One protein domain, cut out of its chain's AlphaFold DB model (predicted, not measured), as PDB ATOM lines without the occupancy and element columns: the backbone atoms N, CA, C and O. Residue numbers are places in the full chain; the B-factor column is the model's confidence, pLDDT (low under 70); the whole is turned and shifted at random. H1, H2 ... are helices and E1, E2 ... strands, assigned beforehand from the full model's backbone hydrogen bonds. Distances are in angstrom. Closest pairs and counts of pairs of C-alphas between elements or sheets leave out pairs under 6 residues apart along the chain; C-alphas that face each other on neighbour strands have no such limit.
ATOM      1  N   ILE A   4     325.345 285.134 153.415       59.12
ATOM      2  CA  ILE A   4     324.757 284.261 154.453       59.12
ATOM      3  C   ILE A   4     323.373 283.727 154.034       59.12
ATOM      4  O   ILE A   4     323.052 282.575 154.299       59.12
ATOM      5  N   ALA A   5     322.583 284.525 153.304       57.75
ATOM      6  CA  ALA A   5     321.274 284.109 152.792       57.75
ATOM      7  C   ALA A   5     321.367 283.041 151.683       57.75
ATOM      8  O   ALA A   5     320.508 282.171 151.594       57.75
ATOM      9  N   ALA A   6     322.427 283.074 150.866       56.09
ATOM     10  CA  ALA A   6     322.635 282.090 149.802       56.09
ATOM     11  C   ALA A   6     323.070 280.721 150.356       56.09
ATOM     12  O   ALA A   6     322.667 279.689 149.830       56.09
ATOM     13  N   VAL A   7     323.845 280.707 151.448       58.28
ATOM     14  CA  VAL A   7     324.288 279.464 152.105       58.28
ATOM     15  C   VAL A   7     323.119 278.750 152.797       58.28
ATOM     16  O   VAL A   7     323.052 277.525 152.760       58.28
ATOM     17  N   LEU A   8     322.154 279.496 153.353       57.91
ATOM     18  CA  LEU A   8     320.963 278.920 153.994       57.91
ATOM     19  C   LEU A   8     320.011 278.237 152.991       57.91
ATOM     20  O   LEU A   8     319.327 277.283 153.347       57.91
ATOM     21  N   LEU A   9     319.996 278.686 151.730       57.50
ATOM     22  CA  LEU A   9     319.201 278.076 150.654       57.50
ATOM     23  C   LEU A   9     319.833 276.793 150.088       57.50
ATOM     24  O   LEU A   9     319.117 275.934 149.583       57.50
ATOM     25  N   LEU A  10     321.157 276.629 150.195       55.56
ATOM     26  CA  LEU A  10     321.872 275.452 149.679       55.56
ATOM     27  C   LEU A  10     321.794 274.227 150.611       55.56
ATOM     28  O   LEU A  10     322.113 273.123 150.182       55.56
ATOM     29  N   ALA A  11     321.344 274.393 151.859       54.78
ATOM     30  CA  ALA A  11     321.254 273.308 152.844       54.78
ATOM     31  C   ALA A  11     319.973 272.452 152.741       54.78
ATOM     32  O   ALA A  11     319.849 271.459 153.453       54.78
ATOM     33  N   ILE A  12     319.021 272.807 151.870       62.09
ATOM     34  CA  ILE A  12     317.727 272.102 151.754       62.09
ATOM     35  C   ILE A  12     317.784 270.947 150.737       62.09
ATOM     36  O   ILE A  12     316.829 270.197 150.584       62.09
ATOM     37  N   MET A  13     318.920 270.733 150.070       56.09
ATOM     38  CA  MET A  13     319.092 269.598 149.159       56.09
ATOM     39  C   MET A  13     319.824 268.437 149.835       56.09
ATOM     40  O   MET A  13     320.815 267.928 149.324       56.09
ATOM     41  N   ALA A  14     319.295 267.971 150.966       56.31
ATOM     42  CA  ALA A  14     319.398 266.556 151.324       56.31
ATOM     43  C   ALA A  14     318.225 265.809 150.665       56.31
ATOM     44  O   ALA A  14     317.415 265.154 151.317       56.31
ATOM     45  N   SER A  15     318.096 265.985 149.349       60.53
ATOM     46  CA  SER A  15     317.127 265.302 148.501       60.53
ATOM     47  C   SER A  15     317.571 263.848 148.351       60.53
ATOM     48  O   SER A  15     318.208 263.473 147.372       60.53
ATOM     49  N   GLY A  16     317.285 263.021 149.352       51.41
ATOM     50  CA  GLY A  16     317.421 261.572 149.249       51.41
ATOM     51  C   GLY A  16     316.234 260.981 148.495       51.41
ATOM     52  O   GLY A  16     315.395 260.325 149.099       51.41
ATOM     53  N   THR A  17     316.120 261.229 147.188       54.88
ATOM     54  CA  THR A  17     315.220 260.454 146.322       54.88
ATOM     55  C   THR A  17     315.904 259.139 145.955       54.88
ATOM     56  O   THR A  17     316.450 258.980 144.867       54.88
ATOM     57  N   ALA A  18     315.913 258.212 146.902       54.03
ATOM     58  CA  ALA A  18     316.107 256.785 146.685       54.03
ATOM     59  C   ALA A  18     315.174 256.098 147.687       54.03
ATOM     60  O   ALA A  18     315.119 256.535 148.835       54.03
ATOM     61  N   GLY A  19     314.378 255.124 147.233       60.28
ATOM     62  CA  GLY A  19     313.259 254.529 147.974       60.28
ATOM     63  C   GLY A  19     313.496 254.416 149.482       60.28
ATOM     64  O   GLY A  19     314.481 253.823 149.916       60.28
ATOM     65  N   GLN A  20     312.589 254.995 150.274       59.56
ATOM     66  CA  GLN A  20     312.625 254.951 151.739       59.56
ATOM     67  C   GLN A  20     312.205 253.561 152.241       59.56
ATOM     68  O   GLN A  20     311.237 253.414 152.981       59.56
ATOM     69  N   CYS A  21     312.910 252.514 151.823       65.81
ATOM     70  CA  CYS A  21     312.840 251.237 152.510       65.81
ATOM     71  C   CYS A  21     313.660 251.416 153.789       65.81
ATOM     72  O   CYS A  21     314.864 251.621 153.704       65.81
ATOM     73  N   GLY A  22     313.000 251.442 154.950       72.62
ATOM     74  CA  GLY A  22     313.660 251.697 156.234       72.62
ATOM     75  C   GLY A  22     314.722 250.640 156.558       72.62
ATOM     76  O   GLY A  22     315.887 250.782 156.212       72.62
ATOM     77  N   GLU A  23     314.308 249.557 157.211       64.94
ATOM     78  CA  GLU A  23     315.167 248.409 157.560       64.94
ATOM     79  C   GLU A  23     315.183 247.322 156.464       64.94
ATOM     80  O   GLU A  23     315.490 246.161 156.721       64.94
ATOM     81  N   GLY A  24     314.806 247.687 155.238       70.44
ATOM     82  CA  GLY A  24     314.589 246.764 154.126       70.44
ATOM     83  C   GLY A  24     315.562 246.960 152.967       70.44
ATOM     84  O   GLY A  24     316.165 248.020 152.819       70.44
ATOM     85  N   THR A  25     315.684 245.953 152.102       80.19
ATOM     86  CA  THR A  25     316.433 246.091 150.840       80.19
ATOM     87  C   THR A  25     315.537 246.705 149.761       80.19
ATOM     88  O   THR A  25     314.430 246.223 149.527       80.19
ATOM     89  N   VAL A  26     316.015 247.754 149.082       80.62
ATOM     90  CA  VAL A  26     315.334 248.345 147.916       80.62
ATOM     91  C   VAL A  26     315.511 247.416 146.710       80.62
ATOM     92  O   VAL A  26     316.643 247.153 146.300       80.62
ATOM     93  N   CYS A  27     314.408 246.952 146.121       78.75
ATOM     94  CA  CYS A  27     314.396 246.063 144.960       78.75
ATOM     95  C   CYS A  27     313.532 246.661 143.847       78.75
ATOM     96  O   CYS A  27     312.305 246.563 143.860       78.75
ATOM     97  N   GLY A  28     314.179 247.309 142.875       78.06
ATOM     98  CA  GLY A  28     313.490 248.029 141.805       78.06
ATOM     99  C   GLY A  28     312.594 249.140 142.361       78.06
ATOM    100  O   GLY A  28     313.091 250.112 142.923       78.06
ATOM    101  N   GLN A  29     311.280 248.971 142.204       76.50
ATOM    102  CA  GLN A  29     310.254 249.915 142.662       76.50
ATOM    103  C   GLN A  29     309.631 249.532 144.020       76.50
ATOM    104  O   GLN A  29     308.763 250.252 144.514       76.50
ATOM    105  N   GLY A  30     310.044 248.406 144.611       81.25
ATOM    106  CA  GLY A  30     309.532 247.901 145.883       81.25
ATOM    107  C   GLY A  30     310.602 247.789 146.972       81.25
ATOM    108  O   GLY A  30     311.799 247.980 146.748       81.25
ATOM    109  N   CYS A  31     310.141 247.460 148.170       85.88
ATOM    110  CA  CYS A  31     310.912 247.299 149.389       85.88
ATOM    111  C   CYS A  31     310.742 245.890 149.926       85.88
ATOM    112  O   CYS A  31     309.616 245.424 150.080       85.88
ATOM    113  N   CYS A  32     311.835 245.240 150.301       86.81
ATOM    114  CA  CYS A  32     311.738 243.972 151.005       86.81
ATOM    115  C   CYS A  32     311.716 244.165 152.515       86.81
ATOM    116  O   CYS A  32     312.601 244.836 153.043       86.81
ATOM    117  N   PRO A  33     310.740 243.568 153.227       83.31
ATOM    118  CA  PRO A  33     310.587 243.742 154.672       83.31
ATOM    119  C   PRO A  33     311.711 243.074 155.477       83.31
ATOM    120  O   PRO A  33     311.817 243.282 156.682       83.31
ATOM    121  N   LEU A  34     312.542 242.255 154.828       81.25
ATOM    122  CA  LEU A  34     313.688 241.611 155.449       81.25
ATOM    123  C   LEU A  34     314.955 242.478 155.356       81.25
ATOM    124  O   LEU A  34     315.360 242.846 154.245       81.25
ATOM    125  N   PRO A  35     315.663 242.688 156.480       76.88
ATOM    126  CA  PRO A  35     316.973 243.318 156.464       76.88
ATOM    127  C   PRO A  35     317.999 242.385 155.809       76.88
ATOM    128  O   PRO A  35     318.071 241.194 156.121       76.88
ATOM    129  N   ASN A  36     318.842 242.931 154.930       81.12
ATOM    130  CA  ASN A  36     319.900 242.204 154.205       81.12
ATOM    131  C   ASN A  36     319.402 241.121 153.227       81.12
ATOM    132  O   ASN A  36     320.167 240.222 152.858       81.12
ATOM    133  N   ALA A  37     318.139 241.193 152.798       83.56
ATOM    134  CA  ALA A  37     317.630 240.345 151.728       83.56
ATOM    135  C   ALA A  37     318.283 240.690 150.382       83.56
ATOM    136  O   ALA A  37     318.693 241.828 150.145       83.56
ATOM    137  N   VAL A  38     318.370 239.700 149.499       84.31
ATOM    138  CA  VAL A  38     318.854 239.848 148.126       84.31
ATOM    139  C   VAL A  38     317.670 239.899 147.164       84.31
ATOM    140  O   VAL A  38     316.743 239.095 147.275       84.31
ATOM    141  N   CYS A  39     317.698 240.844 146.225       84.56
ATOM    142  CA  CYS A  39     316.667 240.973 145.199       84.56
ATOM    143  C   CYS A  39     316.852 239.894 144.130       84.56
ATOM    144  O   CYS A  39     317.947 239.744 143.577       84.56
ATOM    145  N   CYS A  40     315.780 239.172 143.818       82.69
ATOM    146  CA  CYS A  40     315.779 238.208 142.727       82.69
ATOM    147  C   CYS A  40     315.598 238.907 141.366       82.69
ATOM    148  O   CYS A  40     314.996 239.987 141.298       82.69
ATOM    149  N   PRO A  41     316.090 238.305 140.264       73.00
ATOM    150  CA  PRO A  41     315.799 238.790 138.919       73.00
ATOM    151  C   PRO A  41     314.279 238.813 138.710       73.00
ATOM    152  O   PRO A  41     313.606 237.805 138.876       73.00
ATOM    153  N   GLY A  42     313.737 239.997 138.425       69.94
ATOM    154  CA  GLY A  42     312.294 240.247 138.378       69.94
ATOM    155  C   GLY A  42     311.843 241.377 139.300       69.94
ATOM    156  O   GLY A  42     310.787 241.943 139.058       69.94
ATOM    157  N   ASN A  43     312.643 241.762 140.308       67.69
ATOM    158  CA  ASN A  43     312.349 242.861 141.249       67.69
ATOM    159  C   ASN A  43     310.969 242.777 141.928       67.69
ATOM    160  O   ASN A  43     310.473 243.776 142.433       67.69
ATOM    161  N   VAL A  44     310.352 241.597 141.915       78.56
ATOM    162  CA  VAL A  44     309.048 241.307 142.521       78.56
ATOM    163  C   VAL A  44     309.184 240.399 143.746       78.56
ATOM    164  O   VAL A  44     308.277 240.334 144.568       78.56
ATOM    165  N   PHE A  45     310.344 239.748 143.890       84.38
ATOM    166  CA  PHE A  45     310.659 238.799 144.948       84.38
ATOM    167  C   PHE A  45     312.049 239.040 145.541       84.38
ATOM    168  O   PHE A  45     312.975 239.513 144.872       84.38
ATOM    169  N   CYS A  46     312.196 238.615 146.787       86.31
ATOM    170  CA  CYS A  46     313.390 238.690 147.595       86.31
ATOM    171  C   CYS A  46     313.646 237.394 148.335       86.31
ATOM    172  O   CYS A  46     312.736 236.746 148.854       86.31
ATOM    173  N   CYS A  47     314.930 237.094 148.475       88.50
ATOM    174  CA  CYS A  47     315.398 235.988 149.282       88.50
ATOM    175  C   CYS A  47     316.196 236.484 150.492       88.50
ATOM    176  O   CYS A  47     316.873 237.510 150.406       88.50
ATOM    177  N   PRO A  48     316.164 235.763 151.624       86.06
ATOM    178  CA  PRO A  48     317.016 236.087 152.760       86.06
ATOM    179  C   PRO A  48     318.501 235.992 152.383       86.06
ATOM    180  O   PRO A  48     318.882 235.328 151.414       86.06
ATOM    181  N   ASN A  49     319.370 236.611 153.181       83.44
ATOM    182  CA  ASN A  49     320.809 236.489 152.973       83.44
ATOM    183  C   ASN A  49     321.258 235.013 153.020       83.44
ATOM    184  O   ASN A  49     320.825 234.250 153.884       83.44
ATOM    185  N   GLY A  50     322.120 234.604 152.086       81.81
ATOM    186  CA  GLY A  50     322.607 233.222 152.000       81.81
ATOM    187  C   GLY A  50     321.683 232.251 151.254       81.81
ATOM    188  O   GLY A  50     321.935 231.045 151.280       81.81
ATOM    189  N   TRP A  51     320.647 232.758 150.584       83.94
ATOM    190  CA  TRP A  51     319.778 231.997 149.685       83.94
ATOM    191  C   TRP A  51     320.029 232.383 148.223       83.94
ATOM    192  O   TRP A  51     320.463 233.497 147.919       83.94
ATOM    193  N   LYS A  52     319.778 231.449 147.306       82.00
ATOM    194  CA  LYS A  52     319.809 231.656 145.856       82.00
ATOM    195  C   LYS A  52     318.380 231.750 145.337       82.00
ATOM    196  O   LYS A  52     317.532 230.977 145.762       82.00
ATOM    197  N   CYS A  53     318.136 232.686 144.429       79.81
ATOM    198  CA  CYS A  53     316.857 232.782 143.739       79.81
ATOM    199  C   CYS A  53     316.805 231.768 142.599       79.81
ATOM    200  O   CYS A  53     317.763 231.663 141.832       79.81
ATOM    201  N   ASP A  54     315.687 231.068 142.508       79.50
ATOM    202  CA  ASP A  54     315.263 230.293 141.351       79.50
ATOM    203  C   ASP A  54     314.335 231.153 140.473       79.50
ATOM    204  O   ASP A  54     313.684 232.074 140.985       79.50
ATOM    205  N   ASP A  55     314.271 230.879 139.168       70.06
ATOM    206  CA  ASP A  55     313.446 231.636 138.211       70.06
ATOM    207  C   ASP A  55     311.941 231.584 138.552       70.06
ATOM    208  O   ASP A  55     311.193 232.499 138.211       70.06
ATOM    209  N   GLU A  56     311.505 230.572 139.307       68.56
ATOM    210  CA  GLU A  56     310.114 230.386 139.742       68.56
ATOM    211  C   GLU A  56     309.728 231.218 140.990       68.56
ATOM    212  O   GLU A  56     308.683 230.987 141.602       68.56
ATOM    213  N   GLY A  57     310.579 232.150 141.442       68.69
ATOM    214  CA  GLY A  57     310.327 232.927 142.666       68.69
ATOM    215  C   GLY A  57     310.468 232.088 143.942       68.69
ATOM    216  O   GLY A  57     309.765 232.295 144.929       68.69
ATOM    217  N   SER A  58     311.373 231.109 143.925       78.06
ATOM    218  CA  SER A  58     311.708 230.285 145.091       78.06
ATOM    219  C   SER A  58     313.129 230.561 145.563       78.06
ATOM    220  O   SER A  58     314.032 230.807 144.769       78.06
ATOM    221  N   CYS A  59     313.339 230.503 146.875       84.19
ATOM    222  CA  CYS A  59     314.653 230.629 147.478       84.19
ATOM    223  C   CYS A  59     315.195 229.234 147.785       84.19
ATOM    224  O   CYS A  59     314.648 228.499 148.613       84.19
ATOM    225  N   VAL A  60     316.318 228.888 147.162       83.50
ATOM    226  CA  VAL A  60     317.053 227.648 147.414       83.50
ATOM    227  C   VAL A  60     318.353 227.965 148.144       83.50
ATOM    228  O   VAL A  60     319.193 228.741 147.693       83.50
ATOM    229  N   GLN A  61     318.527 227.389 149.323       80.31
ATOM    230  CA  GLN A  61     319.811 227.352 150.021       80.31
ATOM    231  C   GLN A  61     320.422 225.966 149.751       80.31
ATOM    232  O   GLN A  61     319.691 225.056 149.375       80.31
ATOM    233  N   GLY A  62     321.745 225.805 149.855       70.38
ATOM    234  CA  GLY A  62     322.504 224.644 149.349       70.38
ATOM    235  C   GLY A  62     321.998 223.224 149.712       70.38
ATOM    236  O   GLY A  62     320.991 223.051 150.400       70.38
ATOM    237  N   PRO A  63     322.693 222.164 149.256       54.03
ATOM    238  CA  PRO A  63     322.201 220.783 149.318       54.03
ATOM    239  C   PRO A  63     321.898 220.358 150.766       54.03
ATOM    240  O   PRO A  63     322.811 220.109 151.548       54.03
ATOM    241  N   GLY A  64     320.608 220.314 151.125       60.81
ATOM    242  CA  GLY A  64     320.124 220.026 152.484       60.81
ATOM    243  C   GLY A  64     319.151 221.058 153.075       60.81
ATOM    244  O   GLY A  64     318.618 220.831 154.160       60.81
ATOM    245  N   SER A  65     318.891 222.170 152.387       59.62
ATOM    246  CA  SER A  65     318.003 223.230 152.885       59.62
ATOM    247  C   SER A  65     316.550 222.994 152.486       59.62
ATOM    248  O   SER A  65     316.258 222.535 151.386       59.62
ATOM    249  N   ARG A  66     315.618 223.344 153.376       65.56
ATOM    250  CA  ARG A  66     314.186 223.397 153.056       65.56
ATOM    251  C   ARG A  66     313.964 224.473 151.995       65.56
ATOM    252  O   ARG A  66     314.501 225.561 152.155       65.56
ATOM    253  N   ASN A  67     313.182 224.189 150.953       75.56
ATOM    254  CA  ASN A  67     312.752 225.228 150.016       75.56
ATOM    255  C   ASN A  67     312.063 226.338 150.806       75.56
ATOM    256  O   ASN A  67     311.124 226.070 151.563       75.56
ATOM    257  N   PHE A  68     312.560 227.559 150.659       75.62
ATOM    258  CA  PHE A  68     311.961 228.727 151.272       75.62
ATOM    259  C   PHE A  68     311.225 229.494 150.184       75.62
ATOM    260  O   PHE A  68     311.754 229.717 149.096       75.62
ATOM    261  N   THR A  69     309.978 229.856 150.453       80.06
ATOM    262  CA  THR A  69     309.195 230.701 149.554       80.06
ATOM    263  C   THR A  69     309.843 232.075 149.480       80.06
ATOM    264  O   THR A  69     310.202 232.636 150.518       80.06
ATOM    265  N   ALA A  70     310.021 232.620 148.274       81.94
ATOM    266  CA  ALA A  70     310.504 233.986 148.175       81.94
ATOM    267  C   ALA A  70     309.474 234.952 148.754       81.94
ATOM    268  O   ALA A  70     308.266 234.721 148.701       81.94
ATOM    269  N   ILE A  71     309.989 236.023 149.338       84.06
ATOM    270  CA  ILE A  71     309.182 237.080 149.922       84.06
ATOM    271  C   ILE A  71     308.973 238.122 148.845       84.06
ATOM    272  O   ILE A  71     309.915 238.570 148.206       84.06
ATOM    273  N   ASP A  72     307.729 238.475 148.624       85.06
ATOM    274  CA  ASP A  72     307.330 239.605 147.802       85.06
ATOM    275  C   ASP A  72     308.018 240.926 148.180       85.06
ATOM    276  O   ASP A  72     308.370 241.206 149.327       85.06
ATOM    277  N   VAL A  73     308.205 241.771 147.171       83.12
ATOM    278  CA  VAL A  73     308.480 243.185 147.414       83.12
ATOM    279  C   VAL A  73     307.174 243.900 147.761       83.12
ATOM    280  O   VAL A  73     306.125 243.653 147.160       83.12
ATOM    281  N   VAL A  74     307.280 244.861 148.669       83.69
ATOM    282  CA  VAL A  74     306.203 245.759 149.071       83.69
ATOM    283  C   VAL A  74     306.426 247.117 148.418       83.69
ATOM    284  O   VAL A  74     307.465 247.748 148.604       83.69
ATOM    285  N   PHE A  75     305.466 247.600 147.645       79.81
ATOM    286  CA  PHE A  75     305.515 248.937 147.061       79.81
ATOM    287  C   PHE A  75     305.345 250.020 148.136       79.81
ATOM    288  O   PHE A  75     304.711 249.775 149.162       79.81
ATOM    289  N   PRO A  76     305.823 251.258 147.899       72.25
ATOM    290  CA  PRO A  76     305.584 252.385 148.810       72.25
ATOM    291  C   PRO A  76     304.090 252.667 149.051       72.25
ATOM    292  O   PRO A  76     303.728 253.292 150.043       72.25
ATOM    293  N   SER A  77     303.224 252.168 148.169       72.69
ATOM    294  CA  SER A  77     301.767 252.181 148.296       72.69
ATOM    295  C   SER A  77     301.218 251.226 149.368       72.69
ATOM    296  O   SER A  77     300.029 251.281 149.668       72.69
ATOM    297  N   GLY A  78     302.053 250.343 149.929       73.19
ATOM    298  CA  GLY A  78     301.669 249.327 150.915       73.19
ATOM    299  C   GLY A  78     301.133 248.022 150.318       73.19
ATOM    300  O   GLY A  78     300.575 247.215 151.053       73.19
ATOM    301  N   THR A  79     301.278 247.812 149.006       78.88
ATOM    302  CA  THR A  79     300.810 246.612 148.291       78.88
ATOM    303  C   THR A  79     301.958 245.699 147.889       78.88
ATOM    304  O   THR A  79     303.109 246.121 147.805       78.88
ATOM    305  N   ASN A  80     301.627 244.447 147.593       80.38
ATOM    306  CA  ASN A  80     302.574 243.412 147.209       80.38
ATOM    307  C   ASN A  80     302.746 243.287 145.699       80.38
ATOM    308  O   ASN A  80     301.785 243.468 144.957       80.38
ATOM    309  N   ALA A  81     303.915 242.852 145.230       74.19
ATOM    310  CA  ALA A  81     304.098 242.545 143.807       74.19
ATOM    311  C   ALA A  81     303.286 241.351 143.288       74.19
ATOM    312  O   ALA A  81     302.963 241.306 142.104       74.19
ATOM    313  N   THR A  82     302.947 240.397 144.152       74.19
ATOM    314  CA  THR A  82     302.094 239.247 143.811       74.19
ATOM    315  C   THR A  82     300.608 239.514 144.007       74.19
ATOM    316  O   THR A  82     299.790 238.640 143.716       74.19
ATOM    317  N   ASP A  83     300.251 240.690 144.516       74.12
ATOM    318  CA  ASP A  83     298.873 241.014 144.831       74.12
ATOM    319  C   ASP A  83     298.079 241.275 143.534       74.12
ATOM    320  O   ASP A  83     298.469 242.130 142.729       74.12
ATOM    321  N   PRO A  84     296.983 240.532 143.283       64.81
ATOM    322  CA  PRO A  84     296.227 240.644 142.039       64.81
ATOM    323  C   PRO A  84     295.522 242.003 141.894       64.81
ATOM    324  O   PRO A  84     295.206 242.403 140.770       64.81
ATOM    325  N   ASP A  85     295.308 242.739 142.990       59.12
ATOM    326  CA  ASP A  85     294.637 244.040 142.975       59.12
ATOM    327  C   ASP A  85     295.528 245.165 142.411       59.12
ATOM    328  O   ASP A  85     295.011 246.171 141.915       59.12
ATOM    329  N   VAL A  86     296.855 244.976 142.354       60.03
ATOM    330  CA  VAL A  86     297.787 245.914 141.690       60.03
ATOM    331  C   VAL A  86     297.532 245.997 140.179       60.03
ATOM    332  O   VAL A  86     297.721 247.054 139.580       60.03
ATOM    333  N   PHE A  87     297.048 244.919 139.553       55.62
ATOM    334  CA  PHE A  87     296.732 244.895 138.117       55.62
ATOM    335  C   PHE A  87     295.324 245.436 137.799       55.62
ATOM    336  O   PHE A  87     295.009 245.703 136.639       55.62
ATOM    337  N   LEU A  88     294.473 245.600 138.820       55.41
ATOM    338  CA  LEU A  88     293.071 246.013 138.683       55.41
ATOM    339  C   LEU A  88     292.822 247.478 139.069       55.41
ATOM    340  O   LEU A  88     291.757 248.013 138.759       55.41
TER     341      LEU A  88
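What this domain is: This is residues 4 to 88 of the 95 residues of the protein "GRANULINS domain-containing protein" of Steinernema glaseri (UniProt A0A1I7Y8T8). With little regular structure, the domain is a row of small turns, the hairpin E1 and E2, E3 beside residues 38 to 39, and E4 beside residues 52 to 53; the link after E4 folds back along the row towards H2, and residues 4 to 17, with H1, stick out as an arm. The 85 printed residues include two named helices and four strands, H1 E1 E2 E3 E4 H2, class mixed, 23 residues in named elements. It is only just loose, close to extended, radius of gyration of the C-alphas 17.4 A, spanning 64 by 34 by 17 A.

Where its parts are: E1 is residues 25 to 27, E2 30 to 32, E3 45 to 47, E4 58 to 60. H1, residues 4 to 10, 10.4 A long, begins at C-alpha (324.757, 284.261, 154.453); H2, residues 84 to 87, ends at (296.732, 244.895, 138.117).

How they stand to each other: E1 and E2 are antiparallel, with N 27 and O 30 2.9 A apart. E3 and E4 pair with no named strand. H1 has 2 of 3 O i to N i+4 pairs within hydrogen-bond range; H2 is too short for one. H1 and H2 are apart.

The domain as a whole: The printed part has no cut. Links H1 to E1, E2 to E3 and E4 to H2 are long. Residues under pLDDT 70 include 4 to 21.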